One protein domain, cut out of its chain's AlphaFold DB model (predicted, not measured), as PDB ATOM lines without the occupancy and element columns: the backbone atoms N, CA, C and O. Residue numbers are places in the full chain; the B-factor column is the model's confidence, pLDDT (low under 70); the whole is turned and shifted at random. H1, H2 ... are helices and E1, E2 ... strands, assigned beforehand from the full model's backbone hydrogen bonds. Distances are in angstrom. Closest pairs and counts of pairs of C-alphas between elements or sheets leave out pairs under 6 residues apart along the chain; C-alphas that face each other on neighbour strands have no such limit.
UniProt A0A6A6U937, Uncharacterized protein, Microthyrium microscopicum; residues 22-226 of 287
ATOM      1  N   PHE A  22      65.975 -18.048 121.875       74.94
ATOM      2  CA  PHE A  22      65.912 -19.414 122.391       74.94
ATOM      3  C   PHE A  22      67.173 -20.222 122.066       74.94
ATOM      4  O   PHE A  22      67.658 -20.961 122.918       74.94
ATOM      5  N   LYS A  23      67.750 -20.048 120.871       76.94
ATOM      6  CA  LYS A  23      69.048 -20.643 120.525       76.94
ATOM      7  C   LYS A  23      70.153 -20.121 121.438       76.94
ATOM      8  O   LYS A  23      70.844 -20.925 122.041       76.94
ATOM      9  N   TYR A  24      70.289 -18.809 121.595       81.06
ATOM     10  CA  TYR A  24      71.319 -18.214 122.450       81.06
ATOM     11  C   TYR A  24      71.238 -18.692 123.911       81.06
ATOM     12  O   TYR A  24      72.249 -19.026 124.525       81.06
ATOM     13  N   TRP A  25      70.026 -18.760 124.464       83.25
ATOM     14  CA  TRP A  25      69.809 -19.128 125.863       83.25
ATOM     15  C   TRP A  25      69.764 -20.643 126.109       83.25
ATOM     16  O   TRP A  25      70.133 -21.093 127.194       83.25
ATOM     17  N   GLY A  26      69.296 -21.420 125.128       64.69
ATOM     18  CA  GLY A  26      69.075 -22.867 125.215       64.69
ATOM     19  C   GLY A  26      70.171 -23.734 124.590       64.69
ATOM     20  O   GLY A  26      70.201 -24.934 124.863       64.69
ATOM     21  N   LEU A  27      71.073 -23.171 123.778       57.47
ATOM     22  CA  LEU A  27      72.247 -23.893 123.296       57.47
ATOM     23  C   LEU A  27      73.288 -23.972 124.407       57.47
ATOM     24  O   LEU A  27      73.684 -22.976 125.014       57.47
ATOM     25  N   ILE A  28      73.762 -25.189 124.626       55.22
ATOM     26  CA  ILE A  28      75.101 -25.409 125.139       55.22
ATOM     27  C   ILE A  28      76.033 -24.846 124.060       55.22
ATOM     28  O   ILE A  28      76.109 -25.407 122.968       55.22
ATOM     29  N   MET A  29      76.645 -23.689 124.304       52.03
ATOM     30  CA  MET A  29      77.651 -23.169 123.387       52.03
ATOM     31  C   MET A  29      78.892 -24.042 123.527       52.03
ATOM     32  O   MET A  29      79.388 -24.208 124.639       52.03
ATOM     33  N   GLU A  30      79.368 -24.600 122.418       49.53
ATOM     34  CA  GLU A  30      80.674 -25.247 122.356       49.53
ATOM     35  C   GLU A  30      81.730 -24.145 122.206       49.53
ATOM     36  O   GLU A  30      81.909 -23.585 121.124       49.53
ATOM     37  N   LEU A  31      82.377 -23.775 123.310       52.28
ATOM     38  CA  LEU A  31      83.524 -22.871 123.318       52.28
ATOM     39  C   LEU A  31      84.789 -23.703 123.434       52.28
ATOM     40  O   LEU A  31      85.131 -24.063 124.550       52.28
ATOM     41  N   GLU A  32      85.424 -23.993 122.294       51.88
ATOM     42  CA  GLU A  32      86.726 -24.660 122.052       51.88
ATOM     43  C   GLU A  32      87.045 -25.970 122.821       51.88
ATOM     44  O   GLU A  32      87.597 -26.862 122.196       51.88
ATOM     45  N   ASP A  33      86.624 -26.150 124.078       46.94
ATOM     46  CA  ASP A  33      86.611 -27.383 124.884       46.94
ATOM     47  C   ASP A  33      85.540 -27.396 126.021       46.94
ATOM     48  O   ASP A  33      85.395 -28.399 126.727       46.94
ATOM     49  N   GLU A  34      84.750 -26.328 126.224       45.88
ATOM     50  CA  GLU A  34      83.716 -26.242 127.269       45.88
ATOM     51  C   GLU A  34      82.318 -25.952 126.716       45.88
ATOM     52  O   GLU A  34      82.081 -25.075 125.890       45.88
ATOM     53  N   SER A  35      81.361 -26.716 127.231       56.12
ATOM     54  CA  SER A  35      79.951 -26.677 126.881       56.12
ATOM     55  C   SER A  35      79.179 -25.919 127.964       56.12
ATOM     56  O   SER A  35      78.902 -26.481 129.025       56.12
ATOM     57  N   THR A  36      78.817 -24.651 127.728       63.59
ATOM     58  CA  THR A  36      78.085 -23.833 128.718       63.59
ATOM     59  C   THR A  36      76.904 -23.084 128.106       63.59
ATOM     60  O   THR A  36      76.953 -22.630 126.965       63.59
ATOM     61  N   SER A  37      75.804 -22.962 128.849       76.44
ATOM     62  CA  SER A  37      74.635 -22.184 128.422       76.44
ATOM     63  C   SER A  37      74.735 -20.728 128.893       76.44
ATOM     64  O   SER A  37      75.481 -20.390 129.814       76.44
ATOM     65  N   ALA A  38      74.001 -19.811 128.254       85.50
ATOM     66  CA  ALA A  38      74.007 -18.394 128.646       85.50
ATOM     67  C   ALA A  38      73.419 -18.148 130.046       85.50
ATOM     68  O   ALA A  38      73.812 -17.205 130.725       85.50
ATOM     69  N   PHE A  39      72.512 -19.010 130.517       85.88
ATOM     70  CA  PHE A  39      71.833 -18.801 131.795       85.88
ATOM     71  C   PHE A  39      72.763 -18.921 133.026       85.88
ATOM     72  O   PHE A  39      72.796 -17.986 133.825       85.88
ATOM     73  N   PRO A  40      73.581 -19.981 133.197       84.25
ATOM     74  CA  PRO A  40      74.599 -20.025 134.249       84.25
ATOM     75  C   PRO A  40      75.596 -18.866 134.168       84.25
ATOM     76  O   PRO A  40      75.955 -18.308 135.202       84.25
ATOM     77  N   ARG A  41      75.997 -18.466 132.953       88.00
ATOM     78  CA  ARG A  41      76.894 -17.320 132.736       88.00
ATOM     79  C   ARG A  41      76.270 -16.009 133.203       88.00
ATOM     80  O   ARG A  41      76.956 -15.234 133.857       88.00
ATOM     81  N   LEU A  42      74.967 -15.808 132.986       90.62
ATOM     82  CA  LEU A  42      74.234 -14.662 133.533       90.62
ATOM     83  C   LEU A  42      74.280 -14.638 135.068       90.62
ATOM     84  O   LEU A  42      74.498 -13.586 135.657       90.62
ATOM     85  N   MET A  43      74.116 -15.784 135.737       90.00
ATOM     86  CA  MET A  43      74.184 -15.833 137.206       90.00
ATOM     87  C   MET A  43      75.580 -15.466 137.732       90.00
ATOM     88  O   MET A  43      75.697 -14.807 138.766       90.00
ATOM     89  N   ILE A  44      76.634 -15.878 137.019       88.50
ATOM     90  CA  ILE A  44      78.021 -15.494 137.320       88.50
ATOM     91  C   ILE A  44      78.205 -13.990 137.100       88.50
ATOM     92  O   ILE A  44      78.663 -13.310 138.013       88.50
ATOM     93  N   ALA A  45      77.772 -13.475 135.947       90.19
ATOM     94  CA  ALA A  45      77.862 -12.060 135.595       90.19
ATOM     95  C   ALA A  45      77.185 -11.161 136.639       90.19
ATOM     96  O   ALA A  45      77.765 -10.171 137.067       90.19
ATOM     97  N   ILE A  46      75.987 -11.531 137.107       91.06
ATOM     98  CA  ILE A  46      75.275 -10.785 138.154       91.06
ATOM     99  C   ILE A  46      76.046 -10.832 139.478       91.06
ATOM    100  O   ILE A  46      76.168  -9.812 140.152       91.06
ATOM    101  N   CYS A  47      76.590 -11.994 139.857       89.19
ATOM    102  CA  CYS A  47      77.408 -12.118 141.067       89.19
ATOM    103  C   CYS A  47      78.641 -11.207 141.012       89.19
ATOM    104  O   CYS A  47      78.959 -10.537 141.995       89.19
ATOM    105  N   ASP A  48      79.330 -11.195 139.873       85.56
ATOM    106  CA  ASP A  48      80.548 -10.414 139.673       85.56
ATOM    107  C   ASP A  48      80.231  -8.918 139.591       85.56
ATOM    108  O   ASP A  48      80.937  -8.114 140.196       85.56
ATOM    109  N   TYR A  49      79.112  -8.550 138.961       87.38
ATOM    110  CA  TYR A  49      78.578  -7.191 138.964       87.38
ATOM    111  C   TYR A  49      78.322  -6.686 140.391       87.38
ATOM    112  O   TYR A  49      78.801  -5.613 140.754       87.38
ATOM    113  N   ILE A  50      77.633  -7.463 141.236       86.50
ATOM    114  CA  ILE A  50      77.388  -7.090 142.642       86.50
ATOM    115  C   ILE A  50      78.709  -6.925 143.386       86.50
ATOM    116  O   ILE A  50      78.903  -5.951 144.103       86.50
ATOM    117  N   HIS A  51      79.639  -7.860 143.202       80.88
ATOM    118  CA  HIS A  51      80.935  -7.801 143.863       80.88
ATOM    119  C   HIS A  51      81.763  -6.584 143.418       80.88
ATOM    120  O   HIS A  51      82.496  -6.013 144.221       80.88
ATOM    121  N   ALA A  52      81.666  -6.184 142.149       79.56
ATOM    122  CA  ALA A  52      82.364  -5.021 141.605       79.56
ATOM    123  C   ALA A  52      81.724  -3.684 142.020       79.56
ATOM    124  O   ALA A  52      82.407  -2.663 142.058       79.56
ATOM    125  N   THR A  53      80.423  -3.682 142.315       75.06
ATOM    126  CA  THR A  53      79.652  -2.459 142.590       75.06
ATOM    127  C   THR A  53      79.371  -2.224 144.067       75.06
ATOM    128  O   THR A  53      79.097  -1.091 144.459       75.06
ATOM    129  N   ALA A  54      79.470  -3.255 144.902       69.75
ATOM    130  CA  ALA A  54      79.248  -3.127 146.329       69.75
ATOM    131  C   ALA A  54      80.474  -2.519 147.032       69.75
ATOM    132  O   ALA A  54      81.548  -3.117 147.080       69.75
ATOM    133  N   ASP A  55      80.292  -1.347 147.642       62.12
ATOM    134  CA  ASP A  55      81.312  -0.652 148.443       62.12
ATOM    135  C   ASP A  55      81.398  -1.220 149.873       62.12
ATOM    136  O   ASP A  55      81.349  -0.506 150.873       62.12
ATOM    137  N   VAL A  56      81.448  -2.549 149.983       64.81
ATOM    138  CA  VAL A  56      81.571  -3.254 151.264       64.81
ATOM    139  C   VAL A  56      82.807  -4.144 151.260       64.81
ATOM    140  O   VAL A  56      83.005  -4.924 150.326       64.81
ATOM    141  N   PRO A  57      83.643  -4.077 152.313       59.75
ATOM    142  CA  PRO A  57      84.883  -4.827 152.358       59.75
ATOM    143  C   PRO A  57      84.617  -6.334 152.325       59.75
ATOM    144  O   PRO A  57      83.837  -6.884 153.112       59.75
ATOM    145  N   VAL A  58      85.320  -7.013 151.421       61.69
ATOM    146  CA  VAL A  58      85.317  -8.471 151.327       61.69
ATOM    147  C   VAL A  58      86.378  -8.996 152.278       61.69
ATOM    148  O   VAL A  58      87.576  -8.949 151.995       61.69
ATOM    149  N   ASN A  59      85.946  -9.491 153.436       57.66
ATOM    150  CA  ASN A  59      86.861 -10.187 154.334       57.66
ATOM    151  C   ASN A  59      87.367 -11.449 153.631       57.66
ATOM    152  O   ASN A  59      86.570 -12.277 153.187       57.66
ATOM    153  N   GLN A  60      88.687 -11.616 153.548       55.16
ATOM    154  CA  GLN A  60      89.272 -12.837 153.003       55.16
ATOM    155  C   GLN A  60      88.909 -14.027 153.902       55.16
ATOM    156  O   GLN A  60      89.404 -14.165 155.023       55.16
ATOM    157  N   MET A  61      88.024 -14.897 153.417       54.56
ATOM    158  CA  MET A  61      87.595 -16.091 154.142       54.56
ATOM    159  C   MET A  61      88.628 -17.210 153.983       54.56
ATOM    160  O   MET A  61      88.569 -17.979 153.034       54.56
ATOM    161  N   THR A  62      89.543 -17.338 154.950       51.25
ATOM    162  CA  THR A  62      90.597 -18.374 155.053       51.25
ATOM    163  C   THR A  62      91.563 -18.514 153.862       51.25
ATOM    164  O   THR A  62      91.208 -18.502 152.693       51.25
ATOM    165  N   SER A  63      92.832 -18.768 154.171       44.84
ATOM    166  CA  SER A  63      93.960 -18.896 153.231       44.84
ATOM    167  C   SER A  63      93.951 -20.146 152.327       44.84
ATOM    168  O   SER A  63      94.995 -20.532 151.802       44.84
ATOM    169  N   LYS A  64      92.806 -20.818 152.144       40.91
ATOM    170  CA  LYS A  64      92.703 -22.089 151.406       40.91
ATOM    171  C   LYS A  64      91.572 -22.082 150.371       40.91
ATOM    172  O   LYS A  64      90.682 -22.924 150.417       40.91
ATOM    173  N   GLY A  65      91.621 -21.157 149.413       50.78
ATOM    174  CA  GLY A  65      90.841 -21.260 148.174       50.78
ATOM    175  C   GLY A  65      90.505 -19.921 147.518       50.78
ATOM    176  O   GLY A  65      90.267 -18.932 148.200       50.78
ATOM    177  N   ALA A  66      90.437 -19.909 146.185       54.94
ATOM    178  CA  ALA A  66      89.978 -18.776 145.380       54.94
ATOM    179  C   ALA A  66      88.445 -18.805 145.216       54.94
ATOM    180  O   ALA A  66      87.925 -18.935 144.110       54.94
ATOM    181  N   LYS A  67      87.702 -18.784 146.328       62.75
ATOM    182  CA  LYS A  67      86.233 -18.732 146.295       62.75
ATOM    183  C   LYS A  67      85.768 -17.284 146.457       62.75
ATOM    184  O   LYS A  67      86.192 -16.605 147.385       62.75
ATOM    185  N   VAL A  68      84.877 -16.843 145.569       70.88
ATOM    186  CA  VAL A  68      84.190 -15.546 145.674       70.88
ATOM    187  C   VAL A  68      82.926 -15.722 146.518       70.88
ATOM    188  O   VAL A  68      82.118 -16.628 146.266       70.88
ATOM    189  N   TYR A  69      82.776 -14.863 147.523       78.56
ATOM    190  CA  TYR A  69      81.658 -14.853 148.463       78.56
ATOM    191  C   TYR A  69      80.959 -13.497 148.421       78.56
ATOM    192  O   TYR A  69      81.621 -12.466 148.341       78.56
ATOM    193  N   LEU A  70      79.634 -13.507 148.536       80.38
ATOM    194  CA  LEU A  70      78.835 -12.318 148.807       80.38
ATOM    195  C   LEU A  70      78.565 -12.237 150.311       80.38
ATOM    196  O   LEU A  70      78.179 -13.233 150.930       80.38
ATOM    197  N   ASN A  71      78.796 -11.065 150.896       78.00
ATOM    198  CA  ASN A  71      78.398 -10.762 152.270       78.00
ATOM    199  C   ASN A  71      76.904 -10.358 152.321       78.00
ATOM    200  O   ASN A  71      76.279 -10.179 151.269       78.00
ATOM    201  N   PRO A  72      76.301 -10.234 153.516       77.19
ATOM    202  CA  PRO A  72      74.903  -9.828 153.651       77.19
ATOM    203  C   PRO A  72      74.589  -8.498 152.965       77.19
ATOM    204  O   PRO A  72      73.571  -8.395 152.291       77.19
ATOM    205  N   GLU A  73      75.474  -7.508 153.075       76.06
ATOM    206  CA  GLU A  73      75.276  -6.179 152.496       76.06
ATOM    207  C   GLU A  73      75.238  -6.202 150.953       76.06
ATOM    208  O   GLU A  73      74.441  -5.502 150.332       76.06
ATOM    209  N   MET A  74      76.048  -7.055 150.323       81.56
ATOM    210  CA  MET A  74      76.016  -7.313 148.878       81.56
ATOM    211  C   MET A  74      74.695  -7.952 148.444       81.56
ATOM    212  O   MET A  74      74.171  -7.637 147.377       81.56
ATOM    213  N   VAL A  75      74.143  -8.852 149.260       82.56
ATOM    214  CA  VAL A  75      72.851  -9.484 148.964       82.56
ATOM    215  C   VAL A  75      71.690  -8.518 149.209       82.56
ATOM    216  O   VAL A  75      70.765  -8.493 148.406       82.56
ATOM    217  N   ASP A  76      71.766  -7.653 150.227       77.56
ATOM    218  CA  ASP A  76      70.827  -6.535 150.409       77.56
ATOM    219  C   ASP A  76      70.816  -5.625 149.161       77.56
ATOM    220  O   ASP A  76      69.747  -5.266 148.668       77.56
ATOM    221  N   ALA A  77      71.991  -5.291 148.613       77.75
ATOM    222  CA  ALA A  77      72.105  -4.488 147.393       77.75
ATOM    223  C   ALA A  77      71.469  -5.182 146.178       77.75
ATOM    224  O   ALA A  77      70.755  -4.541 145.403       77.75
ATOM    225  N   PHE A  78      71.671  -6.495 146.036       83.44
ATOM    226  CA  PHE A  78      70.982  -7.279 145.012       83.44
ATOM    227  C   PHE A  78      69.462  -7.253 145.191       83.44
ATOM    228  O   PHE A  78      68.744  -7.044 144.217       83.44
ATOM    229  N   ASP A  79      68.959  -7.428 146.414       78.94
ATOM    230  CA  ASP A  79      67.518  -7.435 146.666       78.94
ATOM    231  C   ASP A  79      66.867  -6.092 146.322       78.94
ATOM    232  O   ASP A  79      65.740  -6.082 145.826       78.94
ATOM    233  N   ILE A  80      67.569  -4.975 146.536       75.69
ATOM    234  CA  ILE A  80      67.118  -3.635 146.129       75.69
ATOM    235  C   ILE A  80      67.105  -3.522 144.603       75.69
ATOM    236  O   ILE A  80      66.073  -3.186 144.023       75.69
ATOM    237  N   LEU A  81      68.220  -3.862 143.949       75.81
ATOM    238  CA  LEU A  81      68.365  -3.813 142.490       75.81
ATOM    239  C   LEU A  81      67.296  -4.654 141.785       75.81
ATOM    240  O   LEU A  81      66.738  -4.276 140.759       75.81
ATOM    241  N   PHE A  82      67.001  -5.811 142.364       74.69
ATOM    242  CA  PHE A  82      66.050  -6.769 141.839       74.69
ATOM    243  C   PHE A  82      64.634  -6.559 142.400       74.69
ATOM    244  O   PHE A  82      63.721  -7.343 142.128       74.69
ATOM    245  N   ASN A  83      64.422  -5.497 143.187       69.94
ATOM    246  CA  ASN A  83      63.171  -5.165 143.869       69.94
ATOM    247  C   ASN A  83      62.502  -6.403 144.511       69.94
ATOM    248  O   ASN A  83      61.311  -6.682 144.337       69.94
ATOM    249  N   CYS A  84      63.328  -7.240 145.130       66.44
ATOM    250  CA  CYS A  84      62.982  -8.519 145.735       66.44
ATOM    251  C   CYS A  84      62.943  -8.459 147.258       66.44
ATOM    252  O   CYS A  84      62.540  -9.434 147.904       66.44
ATOM    253  N   THR A  85      63.301  -7.310 147.829       59.59
ATOM    254  CA  THR A  85      63.110  -7.017 149.240       59.59
ATOM    255  C   THR A  85      61.638  -7.169 149.614       59.59
ATOM    256  O   THR A  85      60.766  -6.459 149.119       59.59
ATOM    257  N   GLN A  86      61.352  -8.059 150.568       57.44
ATOM    258  CA  GLN A  86      60.217  -7.815 151.452       57.44
ATOM    259  C   GLN A  86      60.584  -6.590 152.287       57.44
ATOM    260  O   GLN A  86      61.329  -6.726 153.257       57.44
ATOM    261  N   GLU A  87      60.123  -5.418 151.858       56.72
ATOM    262  CA  GLU A  87      60.471  -4.133 152.461       56.72
ATOM    263  C   GLU A  87      60.307  -4.186 153.986       56.72
ATOM    264  O   GLU A  87      59.234  -4.490 154.513       56.72
ATOM    265  N   LEU A  88      61.405  -3.919 154.695       60.75
ATOM    266  CA  LEU A  88      61.337  -3.538 156.097       60.75
ATOM    267  C   LEU A  88      60.737  -2.139 156.132       60.75
ATOM    268  O   LEU A  88      61.225  -1.227 155.465       60.75
ATOM    269  N   THR A  89      59.692  -1.951 156.925       61.00
ATOM    270  CA  THR A  89      59.145  -0.614 157.147       61.00
ATOM    271  C   THR A  89      60.212   0.295 157.772       61.00
ATOM    272  O   THR A  89      61.156  -0.175 158.416       61.00
ATOM    273  N   ALA A  90      60.064   1.615 157.630       58.66
ATOM    274  CA  ALA A  90      60.976   2.578 158.258       58.66
ATOM    275  C   ALA A  90      61.096   2.348 159.779       58.66
ATOM    276  O   ALA A  90      62.193   2.380 160.329       58.66
ATOM    277  N   GLN A  91      59.976   2.012 160.430       59.97
ATOM    278  CA  GLN A  91      59.945   1.648 161.847       59.97
ATOM    279  C   GLN A  91      60.687   0.350 162.147       59.97
ATOM    280  O   GLN A  91      61.266   0.230 163.212       59.97
ATOM    281  N   GLU A  92      60.660  -0.642 161.258       62.00
ATOM    282  CA  GLU A  92      61.435  -1.865 161.469       62.00
ATOM    283  C   GLU A  92      62.927  -1.594 161.294       62.00
ATOM    284  O   GLU A  92      63.710  -2.095 162.088       62.00
ATOM    285  N   SER A  93      63.309  -0.762 160.321       65.94
ATOM    286  CA  SER A  93      64.707  -0.461 159.990       65.94
ATOM    287  C   SER A  93      65.432   0.388 161.040       65.94
ATOM    288  O   SER A  93      66.636   0.223 161.212       65.94
ATOM    289  N   GLU A  94      64.709   1.253 161.758       61.75
ATOM    290  CA  GLU A  94      65.239   2.158 162.795       61.75
ATOM    291  C   GLU A  94      65.965   1.413 163.935       61.75
ATOM    292  O   GLU A  94      66.928   1.928 164.496       61.75
ATOM    293  N   TYR A  95      65.557   0.174 164.240       60.50
ATOM    294  CA  TYR A  95      66.103  -0.619 165.355       60.50
ATOM    295  C   TYR A  95      67.115  -1.689 164.920       60.50
ATOM    296  O   TYR A  95      67.582  -2.461 165.761       60.50
ATOM    297  N   LEU A  96      67.425  -1.805 163.623       67.94
ATOM    298  CA  LEU A  96      68.273  -2.888 163.118       67.94
ATOM    299  C   LEU A  96      69.737  -2.478 163.068       67.94
ATOM    300  O   LEU A  96      70.193  -1.850 162.112       67.94
ATOM    301  N   ASP A  97      70.491  -2.947 164.056       72.94
ATOM    302  CA  ASP A  97      71.940  -3.041 163.926       72.94
ATOM    303  C   ASP A  97      72.352  -4.131 162.918       72.94
ATOM    304  O   ASP A  97      71.561  -4.988 162.502       72.94
ATOM    305  N   ILE A  98      73.630  -4.100 162.535       72.50
ATOM    306  CA  ILE A  98      74.204  -5.056 161.579       72.50
ATOM    307  C   ILE A  98      74.017  -6.502 162.061       72.50
ATOM    308  O   ILE A  98      73.656  -7.372 161.277       72.50
ATOM    309  N   HIS A  99      74.149  -6.766 163.362       75.81
ATOM    310  CA  HIS A  99      73.978  -8.113 163.910       75.81
ATOM    311  C   HIS A  99      72.548  -8.644 163.774       75.81
ATOM    312  O   HIS A  99      72.332  -9.843 163.587       75.81
ATOM    313  N   THR A 100      71.549  -7.774 163.875       78.62
ATOM    314  CA  THR A 100      70.148  -8.151 163.699       78.62
ATOM    315  C   THR A 100      69.845  -8.406 162.225       78.62
ATOM    316  O   THR A 100      69.152  -9.376 161.913       78.62
ATOM    317  N   ARG A 101      70.432  -7.618 161.315       77.88
ATOM    318  CA  ARG A 101      70.381  -7.881 159.868       77.88
ATOM    319  C   ARG A 101      71.010  -9.232 159.523       77.88
ATOM    320  O   ARG A 101      70.357 -10.041 158.868       77.88
ATOM    321  N   ASP A 102      72.183  -9.539 160.076       79.19
ATOM    322  CA  ASP A 102      72.852 -10.837 159.904       79.19
ATOM    323  C   ASP A 102      71.972 -12.001 160.379       79.19
ATOM    324  O   ASP A 102      71.839 -13.012 159.691       79.19
ATOM    325  N   LYS A 103      71.312 -11.860 161.539       82.62
ATOM    326  CA  LYS A 103      70.372 -12.870 162.062       82.62
ATOM    327  C   LYS A 103      69.183 -13.093 161.126       82.62
ATOM    328  O   LYS A 103      68.780 -14.239 160.923       82.62
ATOM    329  N   ILE A 104      68.612 -12.022 160.571       84.56
ATOM    330  CA  ILE A 104      67.498 -12.102 159.615       84.56
ATOM    331  C   ILE A 104      67.961 -12.781 158.322       84.56
ATOM    332  O   ILE A 104      67.303 -13.708 157.851       84.56
ATOM    333  N   ARG A 105      69.113 -12.377 157.784       84.62
ATOM    334  CA  ARG A 105      69.665 -12.955 156.556       84.62
ATOM    335  C   ARG A 105      70.027 -14.426 156.742       84.62
ATOM    336  O   ARG A 105      69.728 -15.261 155.893       84.62
ATOM    337  N   ARG A 106      70.577 -14.783 157.905       84.50
ATOM    338  CA  ARG A 106      70.865 -16.175 158.252       84.50
ATOM    339  C   ARG A 106      69.584 -16.989 158.229       84.50
ATOM    340  O   ARG A 106      69.562 -18.022 157.573       84.50
ATOM    341  N   LEU A 107      68.536 -16.518 158.912       87.12
ATOM    342  CA  LEU A 107      67.229 -17.175 158.945       87.12
ATOM    343  C   LEU A 107      66.702 -17.460 157.530       87.12
ATOM    344  O   LEU A 107      66.211 -18.562 157.281       87.12
ATOM    345  N   GLU A 108      66.807 -16.497 156.616       86.12
ATOM    346  CA  GLU A 108      66.429 -16.693 155.214       86.12
ATOM    347  C   GLU A 108      67.238 -17.823 154.569       86.12
ATOM    348  O   GLU A 108      66.668 -18.743 153.983       86.12
ATOM    349  N   TYR A 109      68.563 -17.805 154.732       85.88
ATOM    350  CA  TYR A 109      69.432 -18.824 154.148       85.88
ATOM    351  C   TYR A 109      69.162 -20.217 154.720       85.88
ATOM    352  O   TYR A 109      69.248 -21.196 153.978       85.88
ATOM    353  N   GLU A 110      68.816 -20.328 156.007       85.25
ATOM    354  CA  GLU A 110      68.423 -21.610 156.607       85.25
ATOM    355  C   GLU A 110      67.127 -22.128 155.979       85.25
ATOM    356  O   GLU A 110      67.054 -23.287 155.580       85.25
ATOM    357  N   LEU A 111      66.110 -21.269 155.853       86.75
ATOM    358  CA  LEU A 111      64.808 -21.670 155.317       86.75
ATOM    359  C   LEU A 111      64.862 -22.006 153.820       86.75
ATOM    360  O   LEU A 111      64.142 -22.897 153.374       86.75
ATOM    361  N   CYS A 112      65.731 -21.333 153.065       83.25
ATOM    362  CA  CYS A 112      65.931 -21.556 151.634       83.25
ATOM    363  C   CYS A 112      67.017 -22.607 151.316       83.25
ATOM    364  O   CYS A 112      67.334 -22.816 150.145       83.25
ATOM    365  N   ASN A 113      67.603 -23.276 152.320       82.75
ATOM    366  CA  ASN A 113      68.706 -24.243 152.160       82.75
ATOM    367  C   ASN A 113      69.939 -23.683 151.405       82.75
ATOM    368  O   ASN A 113      70.639 -24.382 150.655       82.75
ATOM    369  N   LEU A 114      70.232 -22.400 151.618       80.38
ATOM    370  CA  LEU A 114      71.341 -21.676 150.990       80.38
ATOM    371  C   LEU A 114      72.647 -21.748 151.790       80.38
ATOM    372  O   LEU A 114      73.684 -21.321 151.294       80.38
ATOM    373  N   GLN A 115      72.615 -22.323 152.994       68.56
ATOM    374  CA  GLN A 115      73.768 -22.426 153.889       68.56
ATOM    375  C   GLN A 115      74.978 -23.080 153.198       68.56
ATOM    376  O   GLN A 115      74.897 -24.218 152.725       68.56
ATOM    377  N   HIS A 116      76.108 -22.374 153.145       60.22
ATOM    378  CA  HIS A 116      77.404 -22.929 152.759       60.22
ATOM    379  C   HIS A 116      78.530 -22.072 153.356       60.22
ATOM    380  O   HIS A 116      78.511 -20.865 153.155       60.22
ATOM    381  N   ASP A 117      79.463 -22.694 154.092       56.19
ATOM    382  CA  ASP A 117      80.654 -22.075 154.705       56.19
ATOM    383  C   ASP A 117      80.412 -20.659 155.258       56.19
ATOM    384  O   ASP A 117      80.849 -19.661 154.688       56.19
ATOM    385  N   MET A 118      79.713 -20.567 156.393       52.59
ATOM    386  CA  MET A 118      79.545 -19.299 157.106       52.59
ATOM    387  C   MET A 118      80.875 -18.917 157.769       52.59
ATOM    388  O   MET A 118      81.160 -19.361 158.881       52.59
ATOM    389  N   ALA A 119      81.727 -18.140 157.094       53.84
ATOM    390  CA  ALA A 119      82.803 -17.456 157.806       53.84
ATOM    391  C   ALA A 119      82.231 -16.277 158.574       53.84
ATOM    392  O   ALA A 119      81.123 -15.801 158.347       53.84
ATOM    393  N   THR A 120      83.012 -15.796 159.518       49.81
ATOM    394  CA  THR A 120      82.585 -14.737 160.411       49.81
ATOM    395  C   THR A 120      83.316 -13.461 160.067       49.81
ATOM    396  O   THR A 120      84.502 -13.498 159.736       49.81
ATOM    397  N   ARG A 121      82.637 -12.321 160.227       52.94
ATOM    398  CA  ARG A 121      83.325 -11.047 160.459       52.94
ATOM    399  C   ARG A 121      84.326 -11.242 161.602       52.94
ATOM    400  O   ARG A 121      84.126 -12.131 162.435       52.94
ATOM    401  N   GLU A 122      85.384 -10.435 161.647       46.97
ATOM    402  CA  GLU A 122      86.333 -10.438 162.766       46.97
ATOM    403  C   GLU A 122      85.605 -10.639 164.115       46.97
ATOM    404  O   GLU A 122      84.644  -9.926 164.440       46.97
ATOM    405  N   GLY A 123      86.003 -11.683 164.855       49.34
ATOM    406  CA  GLY A 123      85.348 -12.097 166.105       49.34
ATOM    407  C   GLY A 123      84.917 -13.567 166.200       49.34
ATOM    408  O   GLY A 123      84.460 -13.974 167.263       49.34
ATOM    409  N   GLY A 124      85.097 -14.380 165.152       43.75
ATOM    410  CA  GLY A 124      84.952 -15.842 165.225       43.75
ATOM    411  C   GLY A 124      83.512 -16.380 165.089       43.75
ATOM    412  O   GLY A 124      82.571 -15.592 164.958       43.75
ATOM    413  N   PRO A 125      83.336 -17.723 165.122       42.72
ATOM    414  CA  PRO A 125      82.112 -18.476 164.769       42.72
ATOM    415  C   PRO A 125      80.827 -18.041 165.488       42.72
ATOM    416  O   PRO A 125      79.729 -18.338 165.026       42.72
ATOM    417  N   GLU A 126      80.941 -17.295 166.584       45.41
ATOM    418  CA  GLU A 126      79.811 -16.821 167.383       45.41
ATOM    419  C   GLU A 126      79.034 -15.662 166.735       45.41
ATOM    420  O   GLU A 126      77.871 -15.435 167.071       45.41
ATOM    421  N   ARG A 127      79.624 -14.956 165.755       55.00
ATOM    422  CA  ARG A 127      78.971 -13.813 165.089       55.00
ATOM    423  C   ARG A 127      78.040 -14.185 163.933       55.00
ATOM    424  O   ARG A 127      77.326 -13.312 163.459       55.00
ATOM    425  N   ASN A 128      77.970 -15.467 163.553       58.78
ATOM    426  CA  ASN A 128      76.900 -16.037 162.718       58.78
ATOM    427  C   ASN A 128      76.589 -15.281 161.411       58.78
ATOM    428  O   ASN A 128      75.435 -15.252 160.983       58.78
ATOM    429  N   MET A 129      77.598 -14.673 160.786       69.69
ATOM    430  CA  MET A 129      77.394 -13.880 159.580       69.69
ATOM    431  C   MET A 129      77.190 -14.800 158.368       69.69
ATOM    432  O   MET A 129      78.029 -15.668 158.112       69.69
ATOM    433  N   PRO A 130      76.082 -14.662 157.630       71.06
ATOM    434  CA  PRO A 130      75.807 -15.533 156.504       71.06
ATOM    435  C   PRO A 130      76.515 -15.006 155.251       71.06
ATOM    436  O   PRO A 130      76.168 -13.956 154.723       71.06
ATOM    437  N   TYR A 131      77.499 -15.750 154.756       78.88
ATOM    438  CA  TYR A 131      78.066 -15.519 153.429       78.88
ATOM    439  C   TYR A 131      77.424 -16.450 152.413       78.88
ATOM    440  O   TYR A 131      77.054 -17.586 152.725       78.88
ATOM    441  N   LEU A 132      77.336 -15.980 151.174       80.19
ATOM    442  CA  LEU A 132      76.784 -16.742 150.073       80.19
ATOM    443  C   LEU A 132      77.862 -16.979 149.021       80.19
ATOM    444  O   LEU A 132      78.400 -16.050 148.429       80.19
ATOM    445  N   THR A 133      78.201 -18.243 148.773       80.81
ATOM    446  CA  THR A 133      79.069 -18.578 147.630       80.81
ATOM    447  C   THR A 133      78.386 -18.242 146.309       80.81
ATOM    448  O   THR A 133      77.162 -18.344 146.217       80.81
ATOM    449  N   ARG A 134      79.168 -17.980 145.256       82.19
ATOM    450  CA  ARG A 134      78.654 -17.778 143.887       82.19
ATOM    451  C   ARG A 134      77.618 -18.834 143.462       82.19
ATOM    452  O   ARG A 134      76.559 -18.493 142.948       82.19
ATOM    453  N   GLY A 135      77.869 -20.119 143.737       81.81
ATOM    454  CA  GLY A 135      76.928 -21.200 143.405       81.81
ATOM    455  C   GLY A 135      75.617 -21.148 144.200       81.81
ATOM    456  O   GLY A 135      74.544 -21.397 143.654       81.81
ATOM    457  N   LYS A 136      75.676 -20.783 145.486       84.56
ATOM    458  CA  LYS A 136      74.471 -20.587 146.307       84.56
ATOM    459  C   LYS A 136      73.729 -19.299 145.950       84.56
ATOM    460  O   LYS A 136      72.511 -19.274 146.057       84.56
ATOM    461  N   PHE A 137      74.428 -18.282 145.458       87.00
ATOM    462  CA  PHE A 137      73.810 -17.080 144.908       87.00
ATOM    463  C   PHE A 137      73.066 -17.360 143.598       87.00
ATOM    464  O   PHE A 137      71.918 -16.955 143.449       87.00
ATOM    465  N   ALA A 138      73.631 -18.173 142.702       87.56
ATOM    466  CA  ALA A 138      72.899 -18.647 141.526       87.56
ATOM    467  C   ALA A 138      71.620 -19.414 141.916       87.56
ATOM    468  O   ALA A 138      70.564 -19.215 141.313       87.56
ATOM    469  N   LEU A 139      71.682 -20.245 142.966       85.69
ATOM    470  CA  LEU A 139      70.491 -20.897 143.518       85.69
ATOM    471  C   LEU A 139      69.497 -19.875 144.091       85.69
ATOM    472  O   LEU A 139      68.301 -20.025 143.864       85.69
ATOM    473  N   TYR A 140      69.969 -18.834 144.779       86.56
ATOM    474  CA  TYR A 140      69.128 -17.757 145.309       86.56
ATOM    475  C   TYR A 140      68.313 -17.073 144.206       86.56
ATOM    476  O   TYR A 140      67.090 -17.004 144.306       86.56
ATOM    477  N   ILE A 141      68.948 -16.686 143.097       87.88
ATOM    478  CA  ILE A 141      68.244 -16.109 141.940       87.88
ATOM    479  C   ILE A 141      67.244 -17.115 141.348       87.88
ATOM    480  O   ILE A 141      66.098 -16.762 141.062       87.88
ATOM    481  N   CYS A 142      67.635 -18.388 141.209       85.88
ATOM    482  CA  CYS A 142      66.735 -19.436 140.720       85.88
ATOM    483  C   CYS A 142      65.465 -19.564 141.575       85.88
ATOM    484  O   CYS A 142      64.395 -19.825 141.029       85.88
ATOM    485  N   ILE A 143      65.555 -19.375 142.896       83.12
ATOM    486  CA  ILE A 143      64.391 -19.410 143.792       83.12
ATOM    487  C   ILE A 143      63.389 -18.310 143.429       83.12
ATOM    488  O   ILE A 143      62.197 -18.601 143.307       83.12
ATOM    489  N   TYR A 144      63.852 -17.081 143.185       82.75
ATOM    490  CA  TYR A 144      62.978 -15.988 142.739       82.75
ATOM    491  C   TYR A 144      62.327 -16.291 141.391       82.75
ATOM    492  O   TYR A 144      61.111 -16.154 141.258       82.75
ATOM    493  N   LEU A 145      63.101 -16.808 140.434       84.94
ATOM    494  CA  LEU A 145      62.585 -17.195 139.118       84.94
ATOM    495  C   LEU A 145      61.558 -18.332 139.199       84.94
ATOM    496  O   LEU A 145      60.600 -18.341 138.438       84.94
ATOM    497  N   MET A 146      61.710 -19.284 140.122       81.94
ATOM    498  CA  MET A 146      60.717 -20.349 140.318       81.94
ATOM    499  C   MET A 146      59.451 -19.859 141.034       81.94
ATOM    500  O   MET A 146      58.369 -20.404 140.799       81.94
ATOM    501  N   ARG A 147      59.578 -18.864 141.919       78.38
ATOM    502  CA  ARG A 147      58.464 -18.288 142.684       78.38
ATOM    503  C   ARG A 147      57.596 -17.369 141.827       78.38
ATOM    504  O   ARG A 147      56.376 -17.479 141.871       78.38
ATOM    505  N   ASP A 148      58.227 -16.455 141.100       80.88
ATOM    506  CA  ASP A 148      57.572 -15.489 140.219       80.88
ATOM    507  C   ASP A 148      58.356 -15.393 138.901       80.88
ATOM    508  O   ASP A 148      59.180 -14.487 138.726       80.88
ATOM    509  N   PRO A 149      58.152 -16.351 137.979       84.19
ATOM    510  CA  PRO A 149      58.922 -16.424 136.742       84.19
ATOM    511  C   PRO A 149      58.690 -15.226 135.829       84.19
ATOM    512  O   PRO A 149      59.612 -14.815 135.134       84.19
ATOM    513  N   LEU A 150      57.483 -14.652 135.814       86.50
ATOM    514  CA  LEU A 150      57.170 -13.520 134.944       86.50
ATOM    515  C   LEU A 150      57.787 -12.232 135.486       86.50
ATOM    516  O   LEU A 150      58.558 -11.598 134.766       86.50
ATOM    517  N   GLY A 151      57.521 -11.893 136.753       86.50
ATOM    518  CA  GLY A 151      58.045 -10.669 137.355       86.50
ATOM    519  C   GLY A 151      59.567 -10.689 137.483       86.50
ATOM    520  O   GLY A 151      60.235  -9.716 137.139       86.50
ATOM    521  N   SER A 152      60.153 -11.819 137.888       87.12
ATOM    522  CA  SER A 152      61.614 -11.937 138.003       87.12
ATOM    523  C   SER A 152      62.304 -11.879 136.635       87.12
ATOM    524  O   SER A 152      63.354 -11.257 136.494       87.12
ATOM    525  N   ARG A 153      61.718 -12.480 135.591       89.25
ATOM    526  CA  ARG A 153      62.248 -12.378 134.221       89.25
ATOM    527  C   ARG A 153      62.213 -10.949 133.706       89.25
ATOM    528  O   ARG A 153      63.181 -10.510 133.092       89.25
ATOM    529  N   GLU A 154      61.098 -10.253 133.905       88.88
ATOM    530  CA  GLU A 154      60.951  -8.861 133.481       88.88
ATOM    531  C   GLU A 154      62.052  -7.996 134.097       88.88
ATOM    532  O   GLU A 154      62.761  -7.303 133.370       88.88
ATOM    533  N   LYS A 155      62.282  -8.139 135.402       87.38
ATOM    534  CA  LYS A 155      63.337  -7.422 136.121       87.38
ATOM    535  C   LYS A 155      64.746  -7.781 135.653       87.38
ATOM    536  O   LYS A 155      65.564  -6.884 135.489       87.38
ATOM    537  N   LEU A 156      65.043  -9.060 135.385       89.25
ATOM    538  CA  LEU A 156      66.345  -9.451 134.813       89.25
ATOM    539  C   LEU A 156      66.565  -8.800 133.450       89.25
ATOM    540  O   LEU A 156      67.653  -8.311 133.172       89.25
ATOM    541  N   ASN A 157      65.539  -8.790 132.602       90.81
ATOM    542  CA  ASN A 157      65.632  -8.176 131.284       90.81
ATOM    543  C   ASN A 157      65.789  -6.658 131.367       90.81
ATOM    544  O   ASN A 157      66.579  -6.104 130.611       90.81
ATOM    545  N   GLN A 158      65.086  -5.996 132.290       88.25
ATOM    546  CA  GLN A 158      65.266  -4.566 132.557       88.25
ATOM    547  C   GLN A 158      66.687  -4.269 133.037       88.25
ATOM    548  O   GLN A 158      67.323  -3.361 132.516       88.25
ATOM    549  N   LEU A 159      67.207  -5.073 133.966       86.69
ATOM    550  CA  LEU A 159      68.566  -4.937 134.477       86.69
ATOM    551  C   LEU A 159      69.617  -5.111 133.365       86.69
ATOM    552  O   LEU A 159      70.511  -4.284 133.250       86.69
ATOM    553  N   MET A 160      69.487  -6.139 132.519       89.31
ATOM    554  CA  MET A 160      70.406  -6.376 131.392       89.31
ATOM    555  C   MET A 160      70.316  -5.312 130.289       89.31
ATOM    556  O   MET A 160      71.280  -5.116 129.557       89.31
ATOM    557  N   ALA A 161      69.158  -4.666 130.130       86.50
ATOM    558  CA  ALA A 161      68.940  -3.630 129.121       86.50
ATOM    559  C   ALA A 161      69.213  -2.208 129.641       86.50
ATOM    560  O   ALA A 161      69.145  -1.258 128.861       86.50
ATOM    561  N   SER A 162      69.470  -2.049 130.943       83.50
ATOM    562  CA  SER A 162      69.673  -0.742 131.559       83.50
ATOM    563  C   SER A 162      71.000  -0.127 131.102       83.50
ATOM    564  O   SER A 162      72.034  -0.786 131.210       83.50
ATOM    565  N   PRO A 163      71.019   1.139 130.643       80.44
ATOM    566  CA  PRO A 163      72.267   1.834 130.323       80.44
ATOM    567  C   PRO A 163      73.113   2.125 131.572       80.44
ATOM    568  O   PRO A 163      74.318   2.332 131.456       80.44
ATOM    569  N   ASP A 164      72.499   2.107 132.758       80.88
ATOM    570  CA  ASP A 164      73.156   2.403 134.033       80.88
ATOM    571  C   ASP A 164      73.879   1.177 134.619       80.88
ATOM    572  O   ASP A 164      74.602   1.279 135.614       80.88
ATOM    573  N   HIS A 165      73.691  -0.001 134.012       83.25
ATOM    574  CA  HIS A 165      74.228  -1.268 134.495       83.25
ATOM    575  C   HIS A 165      74.956  -2.017 133.380       83.25
ATOM    576  O   HIS A 165      74.348  -2.549 132.455       83.25
ATOM    577  N   LEU A 166      76.281  -2.120 133.496       84.62
ATOM    578  CA  LEU A 166      77.091  -2.884 132.553       84.62
ATOM    579  C   LEU A 166      77.268  -4.328 133.037       84.62
ATOM    580  O   LEU A 166      78.159  -4.624 133.834       84.62
ATOM    581  N   ILE A 167      76.419  -5.232 132.545       86.38
ATOM    582  CA  ILE A 167      76.505  -6.673 132.820       86.38
ATOM    583  C   ILE A 167      77.060  -7.384 131.588       86.38
ATOM    584  O   ILE A 167      76.373  -7.528 130.574       86.38
ATOM    585  N   LEU A 168      78.308  -7.834 131.692       87.50
ATOM    586  CA  LEU A 168      79.029  -8.509 130.615       87.50
ATOM    587  C   LEU A 168      79.001 -10.024 130.799       87.50
ATOM    588  O   LEU A 168      79.059 -10.536 131.918       87.50
ATOM    589  N   ASP A 169      78.926 -10.744 129.687       89.00
ATOM    590  CA  ASP A 169      79.112 -12.187 129.655       89.00
ATOM    591  C   ASP A 169      80.580 -12.519 129.987       89.00
ATOM    592  O   ASP A 169      81.470 -12.103 129.246       89.00
ATOM    593  N   PRO A 170      80.859 -13.285 131.059       85.75
ATOM    594  CA  PRO A 170      82.224 -13.526 131.529       85.75
ATOM    595  C   PRO A 170      83.085 -14.354 130.565       85.75
ATOM    596  O   PRO A 170      84.268 -14.540 130.826       85.75
ATOM    597  N   TYR A 171      82.499 -14.910 129.501       84.62
ATOM    598  CA  TYR A 171      83.225 -15.699 128.502       84.62
ATOM    599  C   TYR A 171      83.493 -14.925 127.211       84.62
ATOM    600  O   TYR A 171      84.398 -15.295 126.470       84.62
ATOM    601  N   THR A 172      82.692 -13.903 126.904       85.44
ATOM    602  CA  THR A 172      82.823 -13.149 125.648       85.44
ATOM    603  C   THR A 172      83.149 -11.678 125.861       85.44
ATOM    604  O   THR A 172      83.406 -10.992 124.881       85.44
ATOM    605  N   ASP A 173      83.096 -11.186 127.104       84.12
ATOM    606  CA  ASP A 173      83.252  -9.775 127.475       84.12
ATOM    607  C   ASP A 173      82.270  -8.828 126.750       84.12
ATOM    608  O   ASP A 173      82.469  -7.616 126.674       84.12
ATOM    609  N   GLU A 174      81.163  -9.376 126.240       87.94
ATOM    610  CA  GLU A 174      80.109  -8.650 125.523       87.94
ATOM    611  C   GLU A 174      78.819  -8.610 126.361       87.94
ATOM    612  O   GLU A 174      78.559  -9.539 127.131       87.94
ATOM    613  N   PRO A 175      77.960  -7.584 126.204       89.00
ATOM    614  CA  PRO A 175      76.619  -7.600 126.784       89.00
ATOM    615  C   PRO A 175      75.781  -8.788 126.289       89.00
ATOM    616  O   PRO A 175      75.917  -9.246 125.149       89.00
ATOM    617  N   PHE A 176      74.847  -9.252 127.122       89.44
ATOM    618  CA  PHE A 176      73.922 -10.322 126.744       89.44
ATOM    619  C   PHE A 176      73.030  -9.883 125.571       89.44
ATOM    620  O   PHE A 176      72.258  -8.934 125.668       89.44
ATOM    621  N   LYS A 177      73.136 -10.605 124.448       85.00
ATOM    622  CA  LYS A 177      72.605 -10.179 123.137       85.00
ATOM    623  C   LYS A 177      71.082 -10.164 123.037       85.00
ATOM    624  O   LYS A 177      70.523  -9.385 122.270       85.00
ATOM    625  N   PHE A 178      70.413 -11.050 123.767       88.31
ATOM    626  CA  PHE A 178      68.974 -11.265 123.653       88.31
ATOM    627  C   PHE A 178      68.303 -11.210 125.021       88.31
ATOM    628  O   PHE A 178      68.893 -11.683 125.991       88.31
ATOM    629  N   PRO A 179      67.044 -10.748 125.116       88.81
ATOM    630  CA  PRO A 179      66.282 -10.859 126.352       88.81
ATOM    631  C   PRO A 179      66.111 -12.331 126.739       88.81
ATOM    632  O   PRO A 179      65.917 -13.193 125.879       88.81
ATOM    633  N   LEU A 180      66.141 -12.616 128.039       88.50
ATOM    634  CA  LEU A 180      65.921 -13.943 128.601       88.50
ATOM    635  C   LEU A 180      64.495 -14.411 128.265       88.50
ATOM    636  O   LEU A 180      63.533 -13.738 128.662       88.50
ATOM    637  N   PRO A 181      64.303 -15.524 127.533       85.06
ATOM    638  CA  PRO A 181      62.986 -16.058 127.220       85.06
ATOM    639  C   PRO A 181      62.435 -16.867 128.399       85.06
ATOM    640  O   PRO A 181      63.177 -17.470 129.174       85.06
ATOM    641  N   LEU A 182      61.106 -16.920 128.511       81.69
ATOM    642  CA  LEU A 182      60.424 -17.638 129.595       81.69
ATOM    643  C   LEU A 182      60.764 -19.136 129.602       81.69
ATOM    644  O   LEU A 182      60.909 -19.735 130.662       81.69
ATOM    645  N   ALA A 183      60.931 -19.725 128.417       78.44
ATOM    646  CA  ALA A 183      61.252 -21.139 128.250       78.44
ATOM    647  C   ALA A 183      62.661 -21.522 128.747       78.44
ATOM    648  O   ALA A 183      62.921 -22.705 128.950       78.44
ATOM    649  N   SER A 184      63.553 -20.547 128.957       79.12
ATOM    650  CA  SER A 184      64.895 -20.772 129.515       79.12
ATOM    651  C   SER A 184      64.943 -20.648 131.038       79.12
ATOM    652  O   SER A 184      65.994 -20.881 131.631       79.12
ATOM    653  N   LEU A 185      63.828 -20.286 131.683       81.56
ATOM    654  CA  LEU A 185      63.756 -20.231 133.138       81.56
ATOM    655  C   LEU A 185      63.617 -21.635 133.744       81.56
ATOM    656  O   LEU A 185      63.032 -22.528 133.120       81.56
ATOM    657  N   PRO A 186      64.072 -21.834 134.993       73.56
ATOM    658  CA  PRO A 186      63.790 -23.057 135.731       73.56
ATOM    659  C   PRO A 186      62.277 -23.316 135.794       73.56
ATOM    660  O   PRO A 186      61.499 -22.436 136.166       73.56
ATOM    661  N   SER A 187      61.844 -24.531 135.449       66.69
ATOM    662  CA  SER A 187      60.422 -24.884 135.493       66.69
ATOM    663  C   SER A 187      59.911 -24.855 136.935       66.69
ATOM    664  O   SER A 187      60.355 -25.644 137.774       66.69
ATOM    665  N   SER A 188      58.949 -23.976 137.225       64.50
ATOM    666  CA  SER A 188      58.261 -23.965 138.514       64.50
ATOM    667  C   SER A 188      57.373 -25.203 138.621       64.50
ATOM    668  O   SER A 188      56.382 -25.342 137.903       64.50
ATOM    669  N   LYS A 189      57.749 -26.144 139.490       69.88
ATOM    670  CA  LYS A 189      56.872 -27.262 139.848       69.88
ATOM    671  C   LYS A 189      55.893 -26.803 140.933       69.88
ATOM    672  O   LYS A 189      56.329 -26.098 141.849       69.88
ATOM    673  N   PRO A 190      54.615 -27.223 140.909       74.38
ATOM    674  CA  PRO A 190      53.643 -26.841 141.936       74.38
ATOM    675  C   PRO A 190      54.120 -27.124 143.367       74.38
ATOM    676  O   PRO A 190      53.868 -26.328 144.270       74.38
ATOM    677  N   GLU A 191      54.866 -28.213 143.581       75.38
ATOM    678  CA  GLU A 191      55.410 -28.549 144.900       75.38
ATOM    679  C   GLU A 191      56.485 -27.554 145.360       75.38
ATOM    680  O   GLU A 191      56.578 -27.249 146.548       75.38
ATOM    681  N   ILE A 192      57.273 -27.020 144.423       72.00
ATOM    682  CA  ILE A 192      58.307 -26.014 144.692       72.00
ATOM    683  C   ILE A 192      57.649 -24.676 145.043       72.00
ATOM    684  O   ILE A 192      58.023 -24.053 146.036       72.00
ATOM    685  N   ALA A 193      56.629 -24.265 144.284       71.62
ATOM    686  CA  ALA A 193      55.865 -23.056 144.583       71.62
ATOM    687  C   ALA A 193      55.215 -23.135 145.978       71.62
ATOM    688  O   ALA A 193      55.382 -22.228 146.791       71.62
ATOM    689  N   ALA A 194      54.557 -24.255 146.302       78.62
ATOM    690  CA  ALA A 194      53.954 -24.477 147.617       78.62
ATOM    691  C   ALA A 194      54.993 -24.507 148.755       78.62
ATOM    692  O   ALA A 194      54.752 -23.959 149.835       78.62
ATOM    693  N   HIS A 195      56.162 -25.113 148.517       82.75
ATOM    694  CA  HIS A 195      57.273 -25.094 149.464       82.75
ATOM    695  C   HIS A 195      57.728 -23.661 149.763       82.75
ATOM    696  O   HIS A 195      57.834 -23.290 150.934       82.75
ATOM    697  N   PHE A 196      57.932 -22.838 148.730       80.06
ATOM    698  CA  PHE A 196      58.374 -21.459 148.920       80.06
ATOM    699  C   PHE A 196      57.315 -20.568 149.564       80.06
ATOM    700  O   PHE A 196      57.678 -19.735 150.390       80.06
ATOM    701  N   THR A 197      56.023 -20.787 149.307       81.25
ATOM    702  CA  THR A 197      54.949 -20.116 150.060       81.25
ATOM    703  C   THR A 197      55.092 -20.367 151.564       81.25
ATOM    704  O   THR A 197      55.123 -19.423 152.353       81.25
ATOM    705  N   LYS A 198      55.292 -21.628 151.970       85.81
ATOM    706  CA  LYS A 198      55.492 -21.985 153.383       85.81
ATOM    707  C   LYS A 198      56.783 -21.401 153.964       85.81
ATOM    708  O   LYS A 198      56.808 -20.988 155.127       85.81
ATOM    709  N   VAL A 199      57.860 -21.375 153.175       86.19
ATOM    710  CA  VAL A 199      59.127 -20.733 153.556       86.19
ATOM    711  C   VAL A 199      58.908 -19.248 153.828       86.19
ATOM    712  O   VAL A 199      59.322 -18.777 154.882       86.19
ATOM    713  N   ILE A 200      58.195 -18.540 152.951       83.75
ATOM    714  CA  ILE A 200      57.886 -17.113 153.098       83.75
ATOM    715  C   ILE A 200      57.061 -16.853 154.359       83.75
ATOM    716  O   ILE A 200      57.414 -15.982 155.147       83.75
ATOM    717  N   GLU A 201      55.995 -17.617 154.598       86.38
ATOM    718  CA  GLU A 201      55.171 -17.472 155.807       86.38
ATOM    719  C   GLU A 201      55.994 -17.690 157.087       86.38
ATOM    720  O   GLU A 201      55.909 -16.919 158.054       86.38
ATOM    721  N   THR A 202      56.837 -18.725 157.075       89.19
ATOM    722  CA  THR A 202      57.730 -19.054 158.191       89.19
ATOM    723  C   THR A 202      58.766 -17.955 158.407       89.19
ATOM    724  O   THR A 202      59.019 -17.569 159.552       89.19
ATOM    725  N   PHE A 203      59.345 -17.440 157.321       88.50
ATOM    726  CA  PHE A 203      60.317 -16.355 157.335       88.50
ATOM    727  C   PHE A 203      59.700 -15.085 157.911       88.50
ATOM    728  O   PHE A 203      60.202 -14.593 158.916       88.50
ATOM    729  N   THR A 204      58.571 -14.617 157.373       85.31
ATOM    730  CA  THR A 204      57.857 -13.421 157.851       85.31
ATOM    731  C   THR A 204      57.553 -13.517 159.346       85.31
ATOM    732  O   THR A 204      57.849 -12.597 160.110       85.31
ATOM    733  N   THR A 205      57.033 -14.664 159.795       89.00
ATOM    734  CA  THR A 205      56.681 -14.883 161.206       89.00
ATOM    735  C   THR A 205      57.908 -14.840 162.117       89.00
ATOM    736  O   THR A 205      57.882 -14.224 163.185       89.00
ATOM    737  N   LYS A 206      58.995 -15.515 161.733       91.62
ATOM    738  CA  LYS A 206      60.222 -15.562 162.536       91.62
ATOM    739  C   LYS A 206      60.987 -14.236 162.490       91.62
ATOM    740  O   LYS A 206      61.489 -13.811 163.528       91.62
ATOM    741  N   ARG A 207      61.011 -13.551 161.343       88.69
ATOM    742  CA  ARG A 207      61.590 -12.210 161.183       88.69
ATOM    743  C   ARG A 207      60.910 -11.209 162.108       88.69
ATOM    744  O   ARG A 207      61.599 -10.532 162.862       88.69
ATOM    745  N   ALA A 208      59.576 -11.176 162.126       85.88
ATOM    746  CA  ALA A 208      58.822 -10.284 163.006       85.88
ATOM    747  C   ALA A 208      59.185 -10.485 164.489       85.88
ATOM    748  O   ALA A 208      59.320  -9.515 165.233       85.88
ATOM    749  N   LYS A 209      59.419 -11.736 164.917       89.62
ATOM    750  CA  LYS A 209      59.890 -12.036 166.279       89.62
ATOM    751  C   LYS A 209      61.290 -11.483 166.548       89.62
ATOM    752  O   LYS A 209      61.488 -10.876 167.592       89.62
ATOM    753  N   ILE A 210      62.235 -11.655 165.616       88.19
ATOM    754  CA  ILE A 210      63.601 -11.116 165.744       88.19
ATOM    755  C   ILE A 210      63.563  -9.592 165.910       88.19
ATOM    756  O   ILE A 210      64.184  -9.060 166.829       88.19
ATOM    757  N   ILE A 211      62.790  -8.901 165.066       85.06
ATOM    758  CA  ILE A 211      62.651  -7.439 165.113       85.06
ATOM    759  C   ILE A 211      62.022  -6.993 166.441       85.06
ATOM    760  O   ILE A 211      62.529  -6.082 167.094       85.06
ATOM    761  N   ALA A 212      60.946  -7.658 166.878       84.69
ATOM    762  CA  ALA A 212      60.281  -7.340 168.139       84.69
ATOM    763  C   ALA A 212      61.218  -7.499 169.349       84.69
ATOM    764  O   ALA A 212      61.222  -6.644 170.235       84.69
ATOM    765  N   THR A 213      62.037  -8.557 169.371       87.19
ATOM    766  CA  THR A 213      63.050  -8.765 170.413       87.19
ATOM    767  C   THR A 213      64.094  -7.651 170.407       87.19
ATOM    768  O   THR A 213      64.308  -7.036 171.449       87.19
ATOM    769  N   ARG A 214      64.677  -7.315 169.246       84.81
ATOM    770  CA  ARG A 214      65.693  -6.251 169.162       84.81
ATOM    771  C   ARG A 214      65.150  -4.894 169.603       84.81
ATOM    772  O   ARG A 214      65.835  -4.150 170.305       84.81
ATOM    773  N   ARG A 215      63.903  -4.586 169.237       81.81
ATOM    774  CA  ARG A 215      63.218  -3.363 169.669       81.81
ATOM    775  C   ARG A 215      63.057  -3.306 171.190       81.81
ATOM    776  O   ARG A 215      63.288  -2.258 171.784       81.81
ATOM    777  N   ALA A 216      62.669  -4.412 171.826       83.06
ATOM    778  CA  ALA A 216      62.547  -4.476 173.283       83.06
ATOM    779  C   ALA A 216      63.903  -4.270 173.982       83.06
ATOM    780  O   ALA A 216      63.974  -3.533 174.963       83.06
ATOM    781  N   GLU A 217      64.973  -4.862 173.444       83.44
ATOM    782  CA  GLU A 217      66.347  -4.691 173.936       83.44
ATOM    783  C   GLU A 217      66.833  -3.239 173.795       83.44
ATOM    784  O   GLU A 217      67.353  -2.680 174.758       83.44
ATOM    785  N   ALA A 218      66.588  -2.593 172.645       79.44
ATOM    786  CA  ALA A 218      66.954  -1.188 172.407       79.44
ATOM    787  C   ALA A 218      66.338  -0.255 173.460       79.44
ATOM    788  O   ALA A 218      67.005   0.608 174.031       79.44
ATOM    789  N   ILE A 219      65.047  -0.463 173.744       78.06
ATOM    790  CA  ILE A 219      64.297   0.316 174.732       78.06
ATOM    791  C   ILE A 219      64.834   0.056 176.144       78.06
ATOM    792  O   ILE A 219      65.000   1.001 176.912       78.06
ATOM    793  N   ALA A 220      65.103  -1.205 176.494       82.44
ATOM    794  CA  ALA A 220      65.608  -1.575 177.817       82.44
ATOM    795  C   ALA A 220      67.011  -1.009 178.096       82.44
ATOM    796  O   ALA A 220      67.295  -0.620 179.228       82.44
ATOM    797  N   ASN A 221      67.855  -0.918 177.066       80.94
ATOM    798  CA  ASN A 221      69.220  -0.399 177.167       80.94
ATOM    799  C   ASN A 221      69.306   1.134 177.099       80.94
ATOM    800  O   ASN A 221      70.398   1.687 177.218       80.94
ATOM    801  N   GLY A 222      68.180   1.833 176.913       68.88
ATOM    802  CA  GLY A 222      68.163   3.292 176.801       68.88
ATOM    803  C   GLY A 222      68.826   3.819 175.525       68.88
ATOM    804  O   GLY A 222      69.220   4.980 175.489       68.88
ATOM    805  N   GLU A 223      68.924   2.989 174.477       69.69
ATOM    806  CA  GLU A 223      69.420   3.388 173.149       69.69
ATOM    807  C   GLU A 223      68.479   4.412 172.467       69.69
ATOM    808  O   GLU A 223      68.853   5.003 171.461       69.69
ATOM    809  N   MET A 224      67.293   4.668 173.044       56.34
ATOM    810  CA  MET A 224      66.360   5.745 172.680       56.34
ATOM    811  C   MET A 224      65.637   6.331 173.902       56.34
ATOM    812  O   MET A 224      65.366   5.641 174.889       56.34
ATOM    813  N   THR A 225      65.239   7.602 173.804       52.94
ATOM    814  CA  THR A 225      64.511   8.325 174.860       52.94
ATOM    815  C   THR A 225      62.989   8.238 174.688       52.94
ATOM    816  O   THR A 225      62.460   8.090 173.588       52.94
ATOM    817  N   GLU A 226      62.222   8.395 175.776       46.53
ATOM    818  CA  GLU A 226      60.747   8.427 175.712       46.53
ATOM    819  C   GLU A 226      60.169   9.563 174.840       46.53
ATOM    820  O   GLU A 226      58.986   9.527 174.500       46.53
TER     821      GLU A 226
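AT A GLANCE: This is residues 22 to 226 of the 287 residues of an uncharacterized protein of Microthyrium microscopicum (UniProt A0A6A6U937). Two crossing helices, H2 and H6, lie at the core, and the long helix H8 starts at the end of H6 and runs away to one end of the domain, with H5 beside it, opposite ways. At the other end is the small hairpin of E1 and E2, with H1 before it; H3 adjoins H2 and H5, and H7 makes a corner with H6. The printed part has 205 residues with eight named helices and two named strands, in the order H1 E1 E2 H2 H3 H4 H5 H6 H7 H8; the one sheet, E1 - E2, is antiparallel, and the class is mostly helix. The whole is compact by its radius of gyration of the C-alphas, 18.8 A, yet its spans of 64 by 42 by 33 A make it only just elongated.

IN THESE COORDINATES: Find C-alpha 22 at (65.912, -19.414, 122.391), where H1, residues 22 to 26, begins. Next come E1, residues 29 to 31, and E2, residues 34 to 36. H2, residues 38 to 53, runs 21.9 A. After it look for H3, residues 72 to 81, 14.3 A long, and H4, residues 90 to 93. H5, residues 98 to 111, is 20.1 A long. H6, residues 134 to 147, measures 20.2 A from C-alpha 134 at (78.654, -17.778, 143.887). H7, residues 149 to 161, is 17.9 A long. H8, residues 190 to 220, runs 45.5 A to C-alpha 220 at (65.608, -1.575, 177.817).

HOW THE PARTS SIT: Begin at the hubs, H2 and H6, which touch three helices each. They touch each other at C-alphas Met 43 and Ala 138, the closest, 5.3 A apart, at a steep tilt of 66 degrees, opposite ways. H2 touches H1 at C-alphas Ala 38 and Trp 25, 5.1 A, and H3 at Ile 50 and Met 74, 6.4 A. H3 and H5 only just touch, with 3 pairs of C-alphas within 8 A, the closest Pro 72 and Asp 102, 6.7 A. H6 touches H8 at C-alphas Arg 147 and Ala 193, 5.8 A. H6 and H7 only just touch, only at the corner, with 3 pairs of C-alphas within 8 A, the closest Leu 145 and Ser 152, 5.5 A. H5 touches H8 at a shallow tilt of 23 degrees, with C-alphas Leu 111 and Val 199 closest, 6.0 A. H4 and H8 are close but not clearly touching, at C-alphas Glu 92 and Ile 211, 6.8 A. In the hairpin E1 and E2, N 31 and O 34 are 2.9 A apart, within hydrogen-bond range. Every O i to N i+4 pair is within that range in H1, H2, H3, H5, H6, H7 and H8; H4 is too short for one.

THE WHOLE: The C-alphas farthest apart, Glu 32 and Glu 226, are 68.2 A apart. The printed part has no cut. The links H2 to H3, H5 to H6 and H7 to H8 are long; residues 69 to 70 pair antiparallel with 132 to 133. The mean pLDDT of the printed part is 75.4, and 62 residues are under 70: 26 to 36, 54 to 67, 83 to 96, 115 to 129, 187 to 189 and 222 to 226.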